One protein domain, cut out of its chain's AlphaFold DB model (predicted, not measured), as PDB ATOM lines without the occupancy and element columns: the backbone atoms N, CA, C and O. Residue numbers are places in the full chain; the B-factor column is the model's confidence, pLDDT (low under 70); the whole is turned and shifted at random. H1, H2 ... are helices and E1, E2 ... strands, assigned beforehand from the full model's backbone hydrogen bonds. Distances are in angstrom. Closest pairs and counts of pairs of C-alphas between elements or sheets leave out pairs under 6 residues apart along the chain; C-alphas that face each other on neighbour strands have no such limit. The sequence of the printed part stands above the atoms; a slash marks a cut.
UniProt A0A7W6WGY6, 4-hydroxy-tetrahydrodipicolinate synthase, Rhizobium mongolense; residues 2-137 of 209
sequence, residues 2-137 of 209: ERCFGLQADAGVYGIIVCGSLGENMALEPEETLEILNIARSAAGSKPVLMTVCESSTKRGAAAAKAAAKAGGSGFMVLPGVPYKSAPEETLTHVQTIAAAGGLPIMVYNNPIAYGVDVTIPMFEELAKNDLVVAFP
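AT A GLANCE: This is residues 2 to 137 of the 209 residues of the protein "4-hydroxy-tetrahydrodipicolinate synthase" of Rhizobium mongolense (UniProt A0A7W6WGY6). A wall of four parallel strands, curled like part of an open barrel, has three helices, H2, H3 and H4, side by side round its convex face. H1 adjoins H2 near the E1 edge of the wall, H6 adjoins H4 beyond the E4 edge, and the short H5 lies off the sheet. The 136 printed residues include six named helices and four named strands, in the order H1 E1 H2 E2 H3 E3 H4 E4 H5 H6; the sheet runs E1 E2 E3 E4, all parallel, and the class is mixed, helices and strands. The whole is compact, with a radius of gyration of the C-alphas of 14.4 A and spans of 41 by 28 by 28 A.

HOW THE PARTS SIT: H1, residues 2 to 10, comes first, and E1, residues 16 to 18, is an edge strand of the sheet. H2, residues 30 to 43, touches H1 with its residues 39 to 43 alone, at a steep tilt of 46 degrees, the same way; the closest C-alphas are those of Gly 6 and Ala 43, 5.0 A apart. E2, residues 49 to 53, is the parallel neighbour of E1, with N 50 and O 16 at 2.8 A and N 18 and O 50 at 2.9 A, within hydrogen-bond range. H2 is on the sheet at a height of 9.3 A and runs along the strands, at 8 degrees to E2 on the local plane. H3, residues 58 to 70, touches H2 with its residues 64 to 68 alone; C-alphas 34 and 68 are the closest, 6.5 A apart, and the tilt of 34.7 degrees is only just shallow. E3, residues 75 to 78, is parallel to E2, with N 53 and O 77 at 2.8 A. H4, residues 88 to 102, touches H3 at a shallow tilt of 27 degrees, the same way; the closest C-alphas, those of Lys 66 and Gly 102, are 4.3 A apart. H3 and H4 are on the same face of the sheet as H2, at heights of 9.4 A and 9.8 A, and these helices and the sheet form two layers. E4, residues 106 to 108, is the other edge strand, parallel to E3, with N 107 and O 76 at 2.8 A. E1, H2, E2, then E2, H3, E3, then E3, H4, E4 are strand-helix-strand units, two parallel neighbour strands with a helix between, each with a right-handed crossover. H5, residues 112 to 115, touches no helix and is not on the sheet. H6, residues 121 to 127, touches H4, with the C-alphas of Leu 92 and Met 123 the closest at 6.7 A. In H1, H2, H3, H4 and H6 every O i to N i+4 pair is within hydrogen-bond range; H5 is too short for such a pair, and its one O i to N i+3 pair is not within range.

IN THESE COORDINATES: H1 begins at C-alpha 2, at (191.054, 111.180, 111.420), and is 12.1 A long. H2 measures 20.4 A, H3 18.2 A and H4 21.5 A from first to last C-alpha. E2, the longest strand by residues, measures 13.0 A and begins at C-alpha 49, at (191.050, 120.851, 120.267). H6 measures 9.7 A and ends at C-alpha 127, at (181.651, 138.113, 130.024).

THE WHOLE: The two C-alphas farthest apart are those of Asp 10 and Ala 87, at 41.5 A. The printed part has no cut. The link from E1 to H2, 11 residues, is long, and that from E3 to H4, 9 residues, is short. From edge to edge of the sheet the strands' lines turn by 73 degrees. The mean pLDDT of the printed part is 90.4, and residues 134 to 137 are under 70.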
ATOM      1  N   GLU A   2     189.620 111.053 111.086       95.94
ATOM      2  CA  GLU A   2     191.054 111.180 111.420       95.94
ATOM      3  C   GLU A   2     191.908 111.782 110.293       95.94
ATOM      4  O   GLU A   2     192.558 112.802 110.501       95.94
ATOM      5  N   ARG A   3     191.808 111.248 109.064       97.19
ATOM      6  CA  ARG A   3     192.486 111.802 107.874       97.19
ATOM      7  C   ARG A   3     192.224 113.300 107.677       97.19
ATOM      8  O   ARG A   3     193.149 114.040 107.368       97.19
ATOM      9  N   CYS A   4     190.978 113.751 107.824       96.56
ATOM     10  CA  CYS A   4     190.617 115.152 107.601       96.56
ATOM     11  C   CYS A   4     191.228 116.068 108.667       96.56
ATOM     12  O   CYS A   4     191.719 117.143 108.333       96.56
ATOM     13  N   PHE A   5     191.226 115.641 109.933       97.31
ATOM     14  CA  PHE A   5     191.871 116.393 111.009       97.31
ATOM     15  C   PHE A   5     193.396 116.383 110.883       97.31
ATOM     16  O   PHE A   5     194.014 117.424 111.087       97.31
ATOM     17  N   GLY A   6     193.990 115.261 110.465       96.50
ATOM     18  CA  GLY A   6     195.420 115.165 110.168       96.50
ATOM     19  C   GLY A   6     195.841 116.150 109.078       96.50
ATOM     20  O   GLY A   6     196.734 116.958 109.294       96.50
ATOM     21  N   LEU A   7     195.104 116.204 107.961       97.12
ATOM     22  CA  LEU A   7     195.366 117.173 106.889       97.12
ATOM     23  C   LEU A   7     195.276 118.631 107.367       97.12
ATOM     24  O   LEU A   7     196.084 119.460 106.956       97.12
ATOM     25  N   GLN A   8     194.321 118.960 108.243       92.69
ATOM     26  CA  GLN A   8     194.252 120.295 108.850       92.69
ATOM     27  C   GLN A   8     195.468 120.563 109.746       92.69
ATOM     28  O   GLN A   8     196.070 121.635 109.671       92.69
ATOM     29  N   ALA A   9     195.851 119.593 110.578       92.88
ATOM     30  CA  ALA A   9     197.004 119.706 111.462       92.88
ATOM     31  C   ALA A   9     198.314 119.895 110.678       92.88
ATOM     32  O   ALA A   9     199.127 120.734 111.083       92.88
ATOM     33  N   ASP A  10     198.488 119.181 109.565       94.25
ATOM     34  CA  ASP A  10     199.645 119.261 108.665       94.25
ATOM     35  C   ASP A  10     199.676 120.575 107.878       94.25
ATOM     36  O   ASP A  10     200.741 121.149 107.659       94.25
ATOM     37  N   ALA A  11     198.503 121.120 107.536       94.12
ATOM     38  CA  ALA A  11     198.370 122.447 106.936       94.12
ATOM     39  C   ALA A  11     198.763 123.596 107.891       94.12
ATOM     40  O   ALA A  11     198.745 124.763 107.497       94.12
ATOM     41  N   GLY A  12     199.122 123.291 109.143       87.62
ATOM     42  CA  GLY A  12     199.641 124.271 110.094       87.62
ATOM     43  C   GLY A  12     198.561 125.102 110.785       87.62
ATOM     44  O   GLY A  12     198.841 126.227 111.203       87.62
ATOM     45  N   VAL A  13     197.335 124.575 110.925       85.56
ATOM     46  CA  VAL A  13     196.309 125.224 111.759       85.56
ATOM     47  C   VAL A  13     196.790 125.349 113.206       85.56
ATOM     48  O   VAL A  13     197.587 124.551 113.685       85.56
ATOM     49  N   TYR A  14     196.284 126.342 113.927       81.25
ATOM     50  CA  TYR A  14     196.689 126.597 115.314       81.25
ATOM     51  C   TYR A  14     195.934 125.760 116.343       81.25
ATOM     52  O   TYR A  14     196.379 125.605 117.472       81.25
ATOM     53  N   GLY A  15     194.784 125.232 115.952       87.19
ATOM     54  CA  GLY A  15     193.881 124.458 116.783       87.19
ATOM     55  C   GLY A  15     192.713 123.988 115.934       87.19
ATOM     56  O   GLY A  15     192.529 124.455 114.808       87.19
ATOM     57  N   ILE A  16     191.941 123.055 116.472       93.06
ATOM     58  CA  ILE A  16     190.793 122.467 115.783       93.06
ATOM     59  C   ILE A  16     189.556 122.718 116.636       93.06
ATOM     60  O   ILE A  16     189.570 122.489 117.841       93.06
ATOM     61  N   ILE A  17     188.484 123.190 116.010       94.50
ATOM     62  CA  ILE A  17     187.165 123.268 116.638       94.50
ATOM     63  C   ILE A  17     186.320 122.169 116.012       94.50
ATOM     64  O   ILE A  17     186.163 122.134 114.791       94.50
ATOM     65  N   VAL A  18     185.796 121.265 116.834       96.62
ATOM     66  CA  VAL A  18     184.940 120.167 116.372       96.62
ATOM     67  C   VAL A  18     183.471 120.482 116.601       96.62
ATOM     68  O   VAL A  18     183.125 121.277 117.479       96.62
ATOM     69  N   CYS A  19     182.611 119.855 115.798       95.44
ATOM     70  CA  CYS A  19     181.157 119.972 115.905       95.44
ATOM     71  C   CYS A  19     180.674 121.438 115.830       95.44
ATOM     72  O   CYS A  19     179.767 121.859 116.536       95.44
ATOM     73  N   GLY A  20     181.295 122.273 114.992       90.06
ATOM     74  CA  GLY A  20     180.746 123.601 114.683       90.06
ATOM     75  C   GLY A  20     179.427 123.499 113.902       90.06
ATOM     76  O   GLY A  20     178.933 122.402 113.655       90.06
ATOM     77  N   SER A  21     178.888 124.620 113.415       84.25
ATOM     78  CA  SER A  21     177.705 124.594 112.534       84.25
ATOM     79  C   SER A  21     177.934 123.727 111.284       84.25
ATOM     80  O   SER A  21     177.074 122.944 110.908       84.25
ATOM     81  N   LEU A  22     179.131 123.808 110.685       88.62
ATOM     82  CA  LEU A  22     179.550 122.964 109.552       88.62
ATOM     83  C   LEU A  22     179.918 121.526 109.953       88.62
ATOM     84  O   LEU A  22     180.138 120.691 109.087       88.62
ATOM     85  N   GLY A  23     180.039 121.257 111.254       91.19
ATOM     86  CA  GLY A  23     180.210 119.917 111.812       91.19
ATOM     87  C   GLY A  23     178.896 119.327 112.320       91.19
ATOM     88  O   GLY A  23     178.945 118.416 113.135       91.19
ATOM     89  N   GLU A  24     177.759 119.894 111.897       91.56
ATOM     90  CA  GLU A  24     176.413 119.334 112.066       91.56
ATOM     91  C   GLU A  24     176.011 119.038 113.519       91.56
ATOM     92  O   GLU A  24     175.294 118.084 113.788       91.56
ATOM     93  N   ASN A  25     176.432 119.865 114.483       89.44
ATOM     94  CA  ASN A  25     176.255 119.537 115.906       89.44
ATOM     95  C   ASN A  25     174.830 119.227 116.368       89.44
ATOM     96  O   ASN A  25     174.678 118.437 117.289       89.44
ATOM     97  N   MET A  26     173.801 119.806 115.744       87.44
ATOM     98  CA  MET A  26     172.413 119.531 116.122       87.44
ATOM     99  C   MET A  26     171.868 118.222 115.552       87.44
ATOM    100  O   MET A  26     170.757 117.843 115.907       87.44
ATOM    101  N   ALA A  27     172.626 117.545 114.691       93.12
ATOM    102  CA  ALA A  27     172.296 116.224 114.172       93.12
ATOM    103  C   ALA A  27     173.024 115.091 114.915       93.12
ATOM    104  O   ALA A  27     172.773 113.930 114.613       93.12
ATOM    105  N   LEU A  28     173.926 115.424 115.844       95.25
ATOM    106  CA  LEU A  28     174.773 114.463 116.542       95.25
ATOM    107  C   LEU A  28     174.272 114.209 117.959       95.25
ATOM    108  O   LEU A  28     173.898 115.137 118.682       95.25
ATOM    109  N   GLU A  29     174.365 112.958 118.383       95.88
ATOM    110  CA  GLU A  29     174.144 112.570 119.768       95.88
ATOM    111  C   GLU A  29     175.365 112.908 120.645       95.88
ATOM    112  O   GLU A  29     176.501 113.001 120.156       95.88
ATOM    113  N   PRO A  30     175.184 113.098 121.968       94.81
ATOM    114  CA  PRO A  30     176.271 113.471 122.869       94.81
ATOM    115  C   PRO A  30     177.490 112.545 122.777       94.81
ATOM    116  O   PRO A  30     178.628 113.019 122.759       94.81
ATOM    117  N   GLU A  31     177.273 111.236 122.679       96.69
ATOM    118  CA  GLU A  31     178.334 110.237 122.571       96.69
ATOM    119  C   GLU A  31     179.119 110.381 121.260       96.69
ATOM    120  O   GLU A  31     180.350 110.312 121.278       96.69
ATOM    121  N   GLU A  32     178.432 110.672 120.151       97.81
ATOM    122  CA  GLU A  32     179.052 110.894 118.839       97.81
ATOM    123  C   GLU A  32     179.933 112.145 118.861       97.81
ATOM    124  O   GLU A  32     181.072 112.118 118.393       97.81
ATOM    125  N   THR A  33     179.468 113.237 119.481       96.81
ATOM    126  CA  THR A  33     180.302 114.442 119.608       96.81
ATOM    127  C   THR A  33     181.591 114.149 120.384       96.81
ATOM    128  O   THR A  33     182.673 114.580 119.978       96.81
ATOM    129  N   LEU A  34     181.521 113.366 121.466       97.94
ATOM    130  CA  LEU A  34     182.695 112.993 122.260       97.94
ATOM    131  C   LEU A  34     183.649 112.071 121.493       97.94
ATOM    132  O   LEU A  34     184.867 112.214 121.621       97.94
ATOM    133  N   GLU A  35     183.125 111.158 120.677       98.19
ATOM    134  CA  GLU A  35     183.939 110.339 119.780       98.19
ATOM    135  C   GLU A  35     184.705 111.214 118.777       98.19
ATOM    136  O   GLU A  35     185.928 111.099 118.661       98.19
ATOM    137  N   ILE A  36     184.025 112.168 118.133       98.38
ATOM    138  CA  ILE A  36     184.640 113.111 117.190       98.38
ATOM    139  C   ILE A  36     185.736 113.936 117.870       98.38
ATOM    140  O   ILE A  36     186.817 114.112 117.299       98.38
ATOM    141  N   LEU A  37     185.498 114.414 119.097       98.12
ATOM    142  CA  LEU A  37     186.513 115.118 119.887       98.12
ATOM    143  C   LEU A  37     187.756 114.255 120.098       98.12
ATOM    144  O   LEU A  37     188.872 114.743 119.921       98.12
ATOM    145  N   ASN A  38     187.583 112.986 120.461       97.94
ATOM    146  CA  ASN A  38     188.705 112.080 120.686       97.94
ATOM    147  C   ASN A  38     189.484 111.802 119.396       97.94
ATOM    148  O   ASN A  38     190.711 111.888 119.405       97.94
ATOM    149  N   ILE A  39     188.792 111.562 118.277       98.31
ATOM    150  CA  ILE A  39     189.428 111.377 116.964       98.31
ATOM    151  C   ILE A  39     190.236 112.621 116.576       98.31
ATOM    152  O   ILE A  39     191.389 112.513 116.159       98.31
ATOM    153  N   ALA A  40     189.657 113.815 116.736       98.00
ATOM    154  CA  ALA A  40     190.342 115.067 116.434       98.00
ATOM    155  C   ALA A  40     191.573 115.277 117.318       98.00
ATOM    156  O   ALA A  40     192.619 115.669 116.811       98.00
ATOM    157  N   ARG A  41     191.481 114.982 118.621       96.94
ATOM    158  CA  ARG A  41     192.611 115.083 119.559       96.94
ATOM    159  C   ARG A  41     193.761 114.158 119.179       96.94
ATOM    160  O   ARG A  41     194.903 114.608 119.180       96.94
ATOM    161  N   SER A  42     193.467 112.912 118.815       96.81
ATOM    162  CA  SER A  42     194.490 111.960 118.367       96.81
ATOM    163  C   SER A  42     195.201 112.437 117.096       96.81
ATOM    164  O   SER A  42     196.415 112.295 116.984       96.81
ATOM    165  N   ALA A  43     194.472 113.073 116.173       97.25
ATOM    166  CA  ALA A  43     195.026 113.591 114.922       97.25
ATOM    167  C   ALA A  43     195.706 114.972 115.048       97.25
ATOM    168  O   ALA A  43     196.532 115.335 114.214       97.25
ATOM    169  N   ALA A  44     195.366 115.768 116.067       93.81
ATOM    170  CA  ALA A  44     195.827 117.153 116.217       93.81
ATOM    171  C   ALA A  44     197.283 117.285 116.704       93.81
ATOM    172  O   ALA A  44     197.853 118.385 116.676       93.81
ATOM    173  N   GLY A  45     197.891 116.194 117.180       89.88
ATOM    174  CA  GLY A  45     199.192 116.225 117.844       89.88
ATOM    175  C   GLY A  45     199.135 117.066 119.123       89.88
ATOM    176  O   GLY A  45     198.314 116.824 120.002       89.88
ATOM    177  N   SER A  46     199.995 118.081 119.238       88.56
ATOM    178  CA  SER A  46     200.025 118.988 120.400       88.56
ATOM    179  C   SER A  46     199.065 120.180 120.297       88.56
ATOM    180  O   SER A  46     199.076 121.050 121.170       88.56
ATOM    181  N   LYS A  47     198.290 120.288 119.211       89.06
ATOM    182  CA  LYS A  47     197.413 121.440 118.967       89.06
ATOM    183  C   LYS A  47     196.142 121.344 119.828       89.06
ATOM    184  O   LYS A  47     195.611 120.248 120.004       89.06
ATOM    185  N   PRO A  48     195.624 122.468 120.357       92.12
ATOM    186  CA  PRO A  48     194.405 122.471 121.152       92.12
ATOM    187  C   PRO A  48     193.196 122.068 120.302       92.12
ATOM    188  O   PRO A  48     193.033 122.533 119.171       92.12
ATOM    189  N   VAL A  49     192.325 121.241 120.881       95.62
ATOM    190  CA  VAL A  49     191.050 120.851 120.267       95.62
ATOM    191  C   VAL A  49     189.906 121.321 121.151       95.62
ATOM    192  O   VAL A  49     189.821 120.947 122.323       95.62
ATOM    193  N   LEU A  50     189.050 122.176 120.601       95.25
ATOM    194  CA  LEU A  50     187.904 122.755 121.286       95.25
ATOM    195  C   LEU A  50     186.630 122.034 120.852       95.25
ATOM    196  O   LEU A  50     186.421 121.793 119.663       95.25
ATOM    197  N   MET A  51     185.761 121.745 121.817       96.88
ATOM    198  CA  MET A  51     184.421 121.232 121.544       96.88
ATOM    199  C   MET A  51     183.444 122.393 121.370       96.88
ATOM    200  O   MET A  51     183.431 123.323 122.176       96.88
ATOM    201  N   THR A  52     182.596 122.341 120.352       96.50
ATOM    202  CA  THR A  52     181.478 123.282 120.256       96.50
ATOM    203  C   THR A  52     180.357 122.868 121.204       96.50
ATOM    204  O   THR A  52     179.942 121.716 121.214       96.50
ATOM    205  N   VAL A  53     179.842 123.818 121.979       95.81
ATOM    206  CA  VAL A  53     178.665 123.659 122.830       95.81
ATOM    207  C   VAL A  53     177.529 124.457 122.199       95.81
ATOM    208  O   VAL A  53     177.501 125.688 122.265       95.81
ATOM    209  N   CYS A  54     176.614 123.735 121.561       93.75
ATOM    210  CA  CYS A  54     175.398 124.251 120.944       93.75
ATOM    211  C   CYS A  54     174.245 123.369 121.414       93.75
ATOM    212  O   CYS A  54     174.015 122.297 120.868       93.75
ATOM    213  N   GLU A  55     173.579 123.777 122.488       93.25
ATOM    214  CA  GLU A  55     172.596 122.939 123.169       93.25
ATOM    215  C   GLU A  55     171.301 123.702 123.410       93.25
ATOM    216  O   GLU A  55     171.288 124.915 123.616       93.25
ATOM    217  N   SER A  56     170.193 122.964 123.442       90.81
ATOM    218  CA  SER A  56     168.850 123.536 123.577       90.81
ATOM    219  C   SER A  56     168.542 124.101 124.967       90.81
ATOM    220  O   SER A  56     167.525 124.759 125.168       90.81
ATOM    221  N   SER A  57     169.402 123.857 125.955       94.12
ATOM    222  CA  SER A  57     169.263 124.436 127.289       94.12
ATOM    223  C   SER A  57     170.615 124.631 127.958       94.12
ATOM    224  O   SER A  57     171.565 123.884 127.713       94.12
ATOM    225  N   THR A  58     170.679 125.575 128.896       96.75
ATOM    226  CA  THR A  58     171.869 125.814 129.725       96.75
ATOM    227  C   THR A  58     172.310 124.564 130.486       96.75
ATOM    228  O   THR A  58     173.502 124.285 130.574       96.75
ATOM    229  N   LYS A  59     171.361 123.763 130.995       96.88
ATOM    230  CA  LYS A  59     171.665 122.516 131.715       96.88
ATOM    231  C   LYS A  59     172.356 121.493 130.810       96.88
ATOM    232  O   LYS A  59     173.334 120.879 131.234       96.88
ATOM    233  N   ARG A  60     171.866 121.324 129.578       95.94
ATOM    234  CA  ARG A  60     172.487 120.435 128.585       95.94
ATOM    235  C   ARG A  60     173.859 120.952 128.160       95.94
ATOM    236  O   ARG A  60     174.819 120.195 128.217       95.94
ATOM    237  N   GLY A  61     173.981 122.250 127.875       96.50
ATOM    238  CA  GLY A  61     175.266 122.874 127.546       96.50
ATOM    239  C   GLY A  61     176.317 122.701 128.646       96.50
ATOM    240  O   GLY A  61     177.460 122.345 128.369       96.50
ATOM    241  N   ALA A  62     175.926 122.870 129.912       97.88
ATOM    242  CA  ALA A  62     176.804 122.648 131.057       97.88
ATOM    243  C   ALA A  62     177.254 121.181 131.173       97.88
ATOM    244  O   ALA A  62     178.424 120.910 131.456       97.88
ATOM    245  N   ALA A  63     176.347 120.229 130.931       98.06
ATOM    246  CA  ALA A  63     176.675 118.804 130.913       98.06
ATOM    247  C   ALA A  63     177.641 118.454 129.769       98.06
ATOM    248  O   ALA A  63     178.639 117.773 130.014       98.06
ATOM    249  N   ALA A  64     177.398 118.977 128.563       97.44
ATOM    250  CA  ALA A  64     178.259 118.791 127.398       97.44
ATOM    251  C   ALA A  64     179.668 119.354 127.637       97.44
ATOM    252  O   ALA A  64     180.659 118.655 127.431       97.44
ATOM    253  N   ALA A  65     179.776 120.576 128.171       97.94
ATOM    254  CA  ALA A  65     181.062 121.184 128.514       97.94
ATOM    255  C   ALA A  65     181.831 120.358 129.557       97.94
ATOM    256  O   ALA A  65     183.021 120.085 129.390       97.94
ATOM    257  N   LYS A  66     181.151 119.889 130.610       98.44
ATOM    258  CA  LYS A  66     181.761 119.021 131.628       98.44
ATOM    259  C   LYS A  66     182.245 117.692 131.038       98.44
ATOM    260  O   LYS A  66     183.334 117.229 131.382       98.44
ATOM    261  N   ALA A  67     181.456 117.078 130.158       98.25
ATOM    262  CA  ALA A  67     181.821 115.829 129.496       98.25
ATOM    263  C   ALA A  67     183.032 116.015 128.569       98.25
ATOM    264  O   ALA A  67     183.996 115.256 128.661       98.25
ATOM    265  N   ALA A  68     183.036 117.071 127.757       97.94
ATOM    266  CA  ALA A  68     184.140 117.398 126.863       97.94
ATOM    267  C   ALA A  68     185.431 117.769 127.620       97.94
ATOM    268  O   ALA A  68     186.516 117.352 127.211       97.94
ATOM    269  N   ALA A  69     185.337 118.471 128.759       97.75
ATOM    270  CA  ALA A  69     186.480 118.689 129.653       97.75
ATOM    271  C   ALA A  69     187.056 117.365 130.166       97.75
ATOM    272  O   ALA A  69     188.263 117.136 130.088       97.75
ATOM    273  N   LYS A  70     186.192 116.465 130.658       98.00
ATOM    274  CA  LYS A  70     186.598 115.139 131.148       98.00
ATOM    275  C   LYS A  70     187.233 114.287 130.043       98.00
ATOM    276  O   LYS A  70     188.160 113.533 130.320       98.00
ATOM    277  N   ALA A  71     186.769 114.436 128.804       97.31
ATOM    278  CA  ALA A  71     187.341 113.799 127.621       97.31
ATOM    279  C   ALA A  71     188.658 114.448 127.140       97.31
ATOM    280  O   ALA A  71     189.235 114.003 126.153       97.31
ATOM    281  N   GLY A  72     189.162 115.482 127.824       96.25
ATOM    282  CA  GLY A  72     190.455 116.107 127.537       96.25
ATOM    283  C   GLY A  72     190.422 117.200 126.465       96.25
ATOM    284  O   GLY A  72     191.476 117.541 125.918       96.25
ATOM    285  N   GLY A  73     189.244 117.748 126.151       95.56
ATOM    286  CA  GLY A  73     189.126 118.959 125.339       95.56
ATOM    287  C   GLY A  73     189.919 120.126 125.942       95.56
ATOM    288  O   GLY A  73     190.131 120.199 127.149       95.56
ATOM    289  N   SER A  74     190.395 121.041 125.099       93.88
ATOM    290  CA  SER A  74     191.229 122.181 125.521       93.88
ATOM    291  C   SER A  74     190.425 123.440 125.873       93.88
ATOM    292  O   SER A  74     190.974 124.388 126.437       93.88
ATOM    293  N   GLY A  75     189.136 123.447 125.538       93.06
ATOM    294  CA  GLY A  75     188.212 124.558 125.729       93.06
ATOM    295  C   GLY A  75     186.936 124.363 124.916       93.06
ATOM    296  O   GLY A  75     186.740 123.305 124.305       93.06
ATOM    297  N   PHE A  76     186.092 125.392 124.886       94.62
ATOM    298  CA  PHE A  76     184.791 125.337 124.220       94.62
ATOM    299  C   PHE A  76     184.581 126.489 123.244       94.62
ATOM    300  O   PHE A  76     184.980 127.617 123.517       94.62
ATOM    301  N   MET A  77     183.897 126.223 122.135       93.19
ATOM    302  CA  MET A  77     183.204 127.265 121.379       93.19
ATOM    303  C   MET A  77     181.731 127.241 121.790       93.19
ATOM    304  O   MET A  77     181.059 126.252 121.542       93.19
ATOM    305  N   VAL A  78     181.226 128.286 122.437       93.56
ATOM    306  CA  VAL A  78     179.865 128.313 122.998       93.56
ATOM    307  C   VAL A  78     178.975 129.198 122.140       93.56
ATOM    308  O   VAL A  78     179.296 130.369 121.921       93.56
ATOM    309  N   LEU A  79     177.866 128.643 121.655       91.56
ATOM    310  CA  LEU A  79     176.840 129.398 120.940       91.56
ATOM    311  C   LEU A  79     175.851 130.029 121.936       91.56
ATOM    312  O   LEU A  79     175.676 129.505 123.038       91.56
ATOM    313  N   PRO A  80     175.189 131.143 121.574       86.69
ATOM    314  CA  PRO A  80     174.007 131.597 122.297       86.69
ATOM    315  C   PRO A  80     172.884 130.554 122.195       86.69
ATOM    316  O   PRO A  80     172.931 129.654 121.354       86.69
ATOM    317  N   GLY A  81     171.861 130.684 123.044       82.81
ATOM    318  CA  GLY A  81     170.701 129.793 123.016       82.81
ATOM    319  C   GLY A  81     170.073 129.739 121.619       82.81
ATOM    320  O   GLY A  81     169.740 130.772 121.046       82.81
ATOM    321  N   VAL A  82     169.943 128.530 121.067       83.62
ATOM    322  CA  VAL A  82     169.439 128.300 119.701       83.62
ATOM    323  C   VAL A  82     167.926 128.063 119.572       83.62
ATOM    324  O   VAL A  82     167.390 128.413 118.523       83.62
ATOM    325  N   PRO A  83     167.188 127.504 120.561       84.00
ATOM    326  CA  PRO A  83     165.761 127.218 120.356       84.00
ATOM    327  C   PRO A  83     164.866 128.460 120.361       84.00
ATOM    328  O   PRO A  83     163.785 128.440 119.779       84.00
ATOM    329  N   TYR A  84     165.281 129.524 121.048       85.31
ATOM    330  CA  TYR A  84     164.541 130.776 121.136       85.31
ATOM    331  C   TYR A  84     165.500 131.955 121.262       85.31
ATOM    332  O   TYR A  84     166.643 131.808 121.692       85.31
ATOM    333  N   LYS A  85     165.010 133.141 120.899       91.19
ATOM    334  CA  LYS A  85     165.764 134.388 121.022       91.19
ATOM    335  C   LYS A  85     165.803 134.797 122.488       91.19
ATOM    336  O   LYS A  85     164.826 135.339 122.999       91.19
ATOM    337  N   SER A  86     166.904 134.483 123.154       91.25
ATOM    338  CA  SER A  86     167.110 134.807 124.560       91.25
ATOM    339  C   SER A  86     167.293 136.307 124.780       91.25
ATOM    340  O   SER A  86     167.867 137.013 123.946       91.25
ATOM    341  N   ALA A  87     166.851 136.786 125.939       93.75
ATOM    342  CA  ALA A  87     167.189 138.120 126.407       93.75
ATOM    343  C   ALA A  87     168.707 138.229 126.696       93.75
ATOM    344  O   ALA A  87     169.394 137.209 126.883       93.75
ATOM    345  N   PRO A  88     169.280 139.445 126.735       93.06
ATOM    346  CA  PRO A  88     170.701 139.640 127.025       93.06
ATOM    347  C   PRO A  88     171.164 138.958 128.324       93.06
ATOM    348  O   PRO A  88     172.175 138.256 128.332       93.06
ATOM    349  N   GLU A  89     170.405 139.100 129.407       95.31
ATOM    350  CA  GLU A  89     170.681 138.522 130.724       95.31
ATOM    351  C   GLU A  89     170.630 136.988 130.733       95.31
ATOM    352  O   GLU A  89     171.453 136.333 131.381       95.31
ATOM    353  N   GLU A  90     169.719 136.398 129.961       95.19
ATOM    354  CA  GLU A  90     169.627 134.950 129.784       95.19
ATOM    355  C   GLU A  90     170.844 134.428 129.020       95.19
ATOM    356  O   GLU A  90     171.441 133.421 129.401       95.19
ATOM    357  N   THR A  91     171.258 135.151 127.978       94.06
ATOM    358  CA  THR A  91     172.431 134.814 127.164       94.06
ATOM    359  C   THR A  91     173.715 134.879 127.994       94.06
ATOM    360  O   THR A  91     174.540 133.967 127.936       94.06
ATOM    361  N   LEU A  92     173.872 135.920 128.818       93.56
ATOM    362  CA  LEU A  92     174.990 136.042 129.757       93.56
ATOM    363  C   LEU A  92     175.016 134.875 130.747       93.56
ATOM    364  O   LEU A  92     176.041 134.204 130.881       93.56
ATOM    365  N   THR A  93     173.874 134.596 131.378       95.69
ATOM    366  CA  THR A  93     173.725 133.496 132.340       95.69
ATOM    367  C   THR A  93     174.061 132.153 131.696       95.69
ATOM    368  O   THR A  93     174.790 131.348 132.279       95.69
ATOM    369  N   HIS A  94     173.580 131.915 130.474       95.62
ATOM    370  CA  HIS A  94     173.843 130.703 129.706       95.62
ATOM    371  C   HIS A  94     175.344 130.480 129.498       95.62
ATOM    372  O   HIS A  94     175.889 129.448 129.898       95.62
ATOM    373  N   VAL A  95     176.026 131.481 128.941       94.12
ATOM    374  CA  VAL A  95     177.457 131.418 128.630       94.12
ATOM    375  C   VAL A  95     178.299 131.255 129.900       94.12
ATOM    376  O   VAL A  95     179.180 130.395 129.951       94.12
ATOM    377  N   GLN A  96     178.014 132.030 130.950       94.19
ATOM    378  CA  GLN A  96     178.743 131.957 132.222       94.19
ATOM    379  C   GLN A  96     178.565 130.603 132.916       94.19
ATOM    380  O   GLN A  96     179.538 130.042 133.423       94.19
ATOM    381  N   THR A  97     177.349 130.052 132.901       96.75
ATOM    382  CA  THR A  97     177.061 128.740 133.498       96.75
ATOM    383  C   THR A  97     177.825 127.628 132.784       96.75
ATOM    384  O   THR A  97     178.403 126.760 133.436       96.75
ATOM    385  N   ILE A  98     177.884 127.667 131.449       96.69
ATOM    386  CA  ILE A  98     178.637 126.692 130.649       96.69
ATOM    387  C   ILE A  98     180.141 126.805 130.920       96.69
ATOM    388  O   ILE A  98     180.793 125.788 131.166       96.69
ATOM    389  N   ALA A  99     180.681 128.029 130.938       92.12
ATOM    390  CA  ALA A  99     182.086 128.271 131.261       92.12
ATOM    391  C   ALA A  99     182.453 127.697 132.640       92.12
ATOM    392  O   ALA A  99     183.433 126.963 132.772       92.12
ATOM    393  N   ALA A 100     181.635 127.987 133.656       95.44
ATOM    394  CA  ALA A 100     181.846 127.510 135.018       95.44
ATOM    395  C   ALA A 100     181.767 125.979 135.123       95.44
ATOM    396  O   ALA A 100     182.597 125.367 135.792       95.44
ATOM    397  N   ALA A 101     180.803 125.349 134.447       97.38
ATOM    398  CA  ALA A 101     180.613 123.901 134.497       97.38
ATOM    399  C   ALA A 101     181.754 123.119 133.832       97.38
ATOM    400  O   ALA A 101     182.151 122.064 134.330       97.38
ATOM    401  N   GLY A 102     182.267 123.623 132.708       95.25
ATOM    402  CA  GLY A 102     183.367 122.987 131.991       95.25
ATOM    403  C   GLY A 102     184.746 123.281 132.586       95.25
ATOM    404  O   GLY A 102     185.664 122.487 132.398       95.25
ATOM    405  N   GLY A 103     184.913 124.398 133.306       93.44
ATOM    406  CA  GLY A 103     186.165 124.750 133.989       93.44
ATOM    407  C   GLY A 103     187.354 125.006 133.051       93.44
ATOM    408  O   GLY A 103     188.504 125.016 133.492       93.44
ATOM    409  N   LEU A 104     187.086 125.200 131.759       90.44
ATOM    410  CA  LEU A 104     188.071 125.443 130.709       90.44
ATOM    411  C   LEU A 104     187.723 126.720 129.942       90.44
ATOM    412  O   LEU A 104     186.573 127.164 129.983       90.44
ATOM    413  N   PRO A 105     188.694 127.309 129.222       88.12
ATOM    414  CA  PRO A 105     188.439 128.498 128.434       88.12
ATOM    415  C   PRO A 105     187.339 128.333 127.398       88.12
ATOM    416  O   PRO A 105     187.270 127.307 126.718       88.12
ATOM    417  N   ILE A 106     186.538 129.381 127.231       88.50
ATOM    418  CA  ILE A 106     185.500 129.438 126.209       88.50
ATOM    419  C   ILE A 106     185.716 130.584 125.233       88.50
ATOM    420  O   ILE A 106     186.132 131.674 125.614       88.50
ATOM    421  N   MET A 107     185.368 130.333 123.979       87.12
ATOM    422  CA  MET A 107     185.185 131.325 122.934       87.12
ATOM    423  C   MET A 107     183.690 131.425 122.643       87.12
ATOM    424  O   MET A 107     183.047 130.417 122.361       87.12
ATOM    425  N   VAL A 108     183.128 132.629 122.691       87.88
ATOM    426  CA  VAL A 108     181.719 132.838 122.336       87.88
ATOM    427  C   VAL A 108     181.590 132.973 120.824       87.88
ATOM    428  O   VAL A 108     182.275 133.791 120.209       87.88
ATOM    429  N   TYR A 109     180.704 132.182 120.228       85.69
ATOM    430  CA  TYR A 109     180.356 132.274 118.817       85.69
ATOM    431  C   TYR A 109     179.195 133.254 118.637       85.69
ATOM    432  O   TYR A 109     178.080 132.967 119.063       85.69
ATOM    433  N   ASN A 110     179.440 134.401 118.001       83.94
ATOM    434  CA  ASN A 110     178.398 135.392 117.727       83.94
ATOM    435  C   ASN A 110     178.061 135.426 116.230       83.94
ATOM    436  O   ASN A 110     178.876 135.864 115.420       83.94
ATOM    437  N   ASN A 111     176.861 134.968 115.867       82.38
ATOM    438  CA  ASN A 111     176.316 135.074 114.511       82.38
ATOM    439  C   ASN A 111     174.825 135.455 114.581       82.38
ATOM    440  O   ASN A 111     173.953 134.586 114.463       82.38
ATOM    441  N   PRO A 112     174.521 136.749 114.778       81.56
ATOM    442  CA  PRO A 112     173.146 137.210 114.951       81.56
ATOM    443  C   PRO A 112     172.291 137.036 113.694       81.56
ATOM    444  O   PRO A 112     171.077 136.893 113.805       81.56
ATOM    445  N   ILE A 113     172.907 136.994 112.507       76.06
ATOM    446  CA  ILE A 113     172.193 136.776 111.242       76.06
ATOM    447  C   ILE A 113     171.609 135.360 111.201       76.06
ATOM    448  O   ILE A 113     170.459 135.186 110.813       76.06
ATOM    449  N   ALA A 114     172.384 134.357 111.623       77.25
ATOM    450  CA  ALA A 114     171.936 132.966 111.607       77.25
ATOM    451  C   ALA A 114     171.010 132.615 112.784       77.25
ATOM    452  O   ALA A 114     170.075 131.842 112.603       77.25
ATOM    453  N   TYR A 115     171.265 133.163 113.980       81.31
ATOM    454  CA  TYR A 115     170.619 132.698 115.218       81.31
ATOM    455  C   TYR A 115     169.655 133.700 115.859       81.31
ATOM    456  O   TYR A 115     168.940 133.355 116.793       81.31
ATOM    457  N   GLY A 116     169.608 134.946 115.383       84.38
ATOM    458  CA  GLY A 116     168.698 135.966 115.912       84.38
ATOM    459  C   GLY A 116     168.992 136.417 117.348       84.38
ATOM    460  O   GLY A 116     168.191 137.166 117.903       84.38
ATOM    461  N   VAL A 117     170.119 135.987 117.925       87.56
ATOM    462  CA  VAL A 117     170.671 136.463 119.198       87.56
ATOM    463  C   VAL A 117     171.999 137.143 118.904       87.56
ATOM    464  O   VAL A 117     172.897 136.529 118.326       87.56
ATOM    465  N   ASP A 118     172.114 138.409 119.297       86.50
ATOM    466  CA  ASP A 118     173.356 139.169 119.205       86.50
ATOM    467  C   ASP A 118     174.022 139.252 120.576       86.50
ATOM    468  O   ASP A 118     173.479 139.834 121.517       86.50
ATOM    469  N   VAL A 119     175.221 138.684 120.693       85.88
ATOM    470  CA  VAL A 119     176.079 138.916 121.856       85.88
ATOM    471  C   VAL A 119     176.717 140.287 121.686       85.88
ATOM    472  O   VAL A 119     177.762 140.454 121.059       85.88
ATOM    473  N   THR A 120     176.042 141.290 122.235       83.69
ATOM    474  CA  THR A 120     176.436 142.690 122.083       83.69
ATOM    475  C   THR A 120     177.764 143.004 122.776       83.69
ATOM    476  O   THR A 120     178.283 142.252 123.602       83.69
ATOM    477  N   ILE A 121     178.316 144.179 122.478       78.62
ATOM    478  CA  ILE A 121     179.574 144.632 123.078       78.62
ATOM    479  C   ILE A 121     179.505 144.741 124.609       78.62
ATOM    480  O   ILE A 121     180.393 144.181 125.252       78.62
ATOM    481  N   PRO A 122     178.465 145.356 125.214       82.00
ATOM    482  CA  PRO A 122     178.305 145.342 126.669       82.00
ATOM    483  C   PRO A 122     178.266 143.926 127.253       82.00
ATOM    484  O   PRO A 122     178.835 143.675 128.313       82.00
ATOM    485  N   MET A 123     177.657 142.971 126.542       86.50
ATOM    486  CA  MET A 123     177.636 141.576 126.983       86.50
ATOM    487  C   MET A 123     179.033 140.955 126.940       86.50
ATOM    488  O   MET A 123     179.437 140.302 127.896       86.50
ATOM    489  N   PHE A 124     179.809 141.181 125.879       81.94
ATOM    490  CA  PHE A 124     181.196 140.718 125.836       81.94
ATOM    491  C   PHE A 124     182.065 141.343 126.938       81.94
ATOM    492  O   PHE A 124     182.925 140.655 127.486       81.94
ATOM    493  N   GLU A 125     181.859 142.619 127.278       79.06
ATOM    494  CA  GLU A 125     182.554 143.277 128.393       79.06
ATOM    495  C   GLU A 125     182.194 142.656 129.747       79.06
ATOM    496  O   GLU A 125     183.083 142.444 130.574       79.06
ATOM    497  N   GLU A 126     180.922 142.310 129.957       84.12
ATOM    498  CA  GLU A 126     180.473 141.584 131.146       84.12
ATOM    499  C   GLU A 126     181.106 140.191 131.221       84.12
ATOM    500  O   GLU A 126     181.667 139.802 132.246       84.12
ATOM    501  N   LEU A 127     181.079 139.451 130.112       84.00
ATOM    502  CA  LEU A 127     181.651 138.113 130.024       84.00
ATOM    503  C   LEU A 127     183.162 138.109 130.279       84.00
ATOM    504  O   LEU A 127     183.651 137.218 130.966       84.00
ATOM    505  N   ALA A 128     183.889 139.122 129.802       78.25
ATOM    506  CA  ALA A 128     185.335 139.247 129.991       78.25
ATOM    507  C   ALA A 128     185.769 139.467 131.453       78.25
ATOM    508  O   ALA A 128     186.962 139.407 131.752       78.25
ATOM    509  N   LYS A 129     184.831 139.705 132.382       81.44
ATOM    510  CA  LYS A 129     185.121 139.696 133.826       81.44
ATOM    511  C   LYS A 129     185.409 138.287 134.354       81.44
ATOM    512  O   LYS A 129     186.021 138.152 135.410       81.44
ATOM    513  N   ASN A 130     184.976 137.247 133.642       78.56
ATOM    514  CA  ASN A 130     185.273 135.858 133.956       78.56
ATOM    515  C   ASN A 130     186.565 135.430 133.237       78.56
ATOM    516  O   ASN A 130     186.604 135.399 132.010       78.56
ATOM    517  N   ASP A 131     187.601 135.049 133.994       74.62
ATOM    518  CA  ASP A 131     188.913 134.650 133.449       74.62
ATOM    519  C   ASP A 131     188.842 133.415 132.511       74.62
ATOM    520  O   ASP A 131     189.782 133.167 131.752       74.62
ATOM    521  N   LEU A 132     187.752 132.631 132.547       76.19
ATOM    522  CA  LEU A 132     187.510 131.519 131.618       76.19
ATOM    523  C   LEU A 132     186.916 131.975 130.285       76.19
ATOM    524  O   LEU A 132     187.024 131.254 129.295       76.19
ATOM    525  N   VAL A 133     186.280 133.143 130.218       72.81
ATOM    526  CA  VAL A 133     185.723 133.626 128.957       72.81
ATOM    527  C   VAL A 133     186.821 134.330 128.185       72.81
ATOM    528  O   VAL A 133     187.155 135.490 128.418       72.81
ATOM    529  N   VAL A 134     187.375 133.613 127.215       64.75
ATOM    530  CA  VAL A 134     188.338 134.144 126.258       64.75
ATOM    531  C   VAL A 134     187.553 134.816 125.139       64.75
ATOM    532  O   VAL A 134     187.509 134.382 123.990       64.75
ATOM    533  N   ALA A 135     186.886 135.899 125.514       54.22
ATOM    534  CA  ALA A 135     186.407 136.898 124.587       54.22
ATOM    535  C   ALA A 135     187.399 138.057 124.608       54.22
ATOM    536  O   ALA A 135     187.831 138.497 125.671       54.22
ATOM    537  N   PHE A 136     187.735 138.575 123.433       56.84
ATOM    538  CA  PHE A 136     188.412 139.860 123.305       56.84
ATOM    539  C   PHE A 136     187.366 140.886 122.902       56.84
ATOM    540  O   PHE A 136     187.317 141.230 121.725       56.84
ATOM    541  N   PRO A 137     186.486 141.348 123.821       52.59
ATOM    542  CA  PRO A 137     185.487 142.355 123.497       52.59
ATOM    543  C   PRO A 137     186.141 143.481 122.723       52.59
ATOM    544  O   PRO A 137     185.739 143.756 121.612       52.59
TER     545      PRO A 137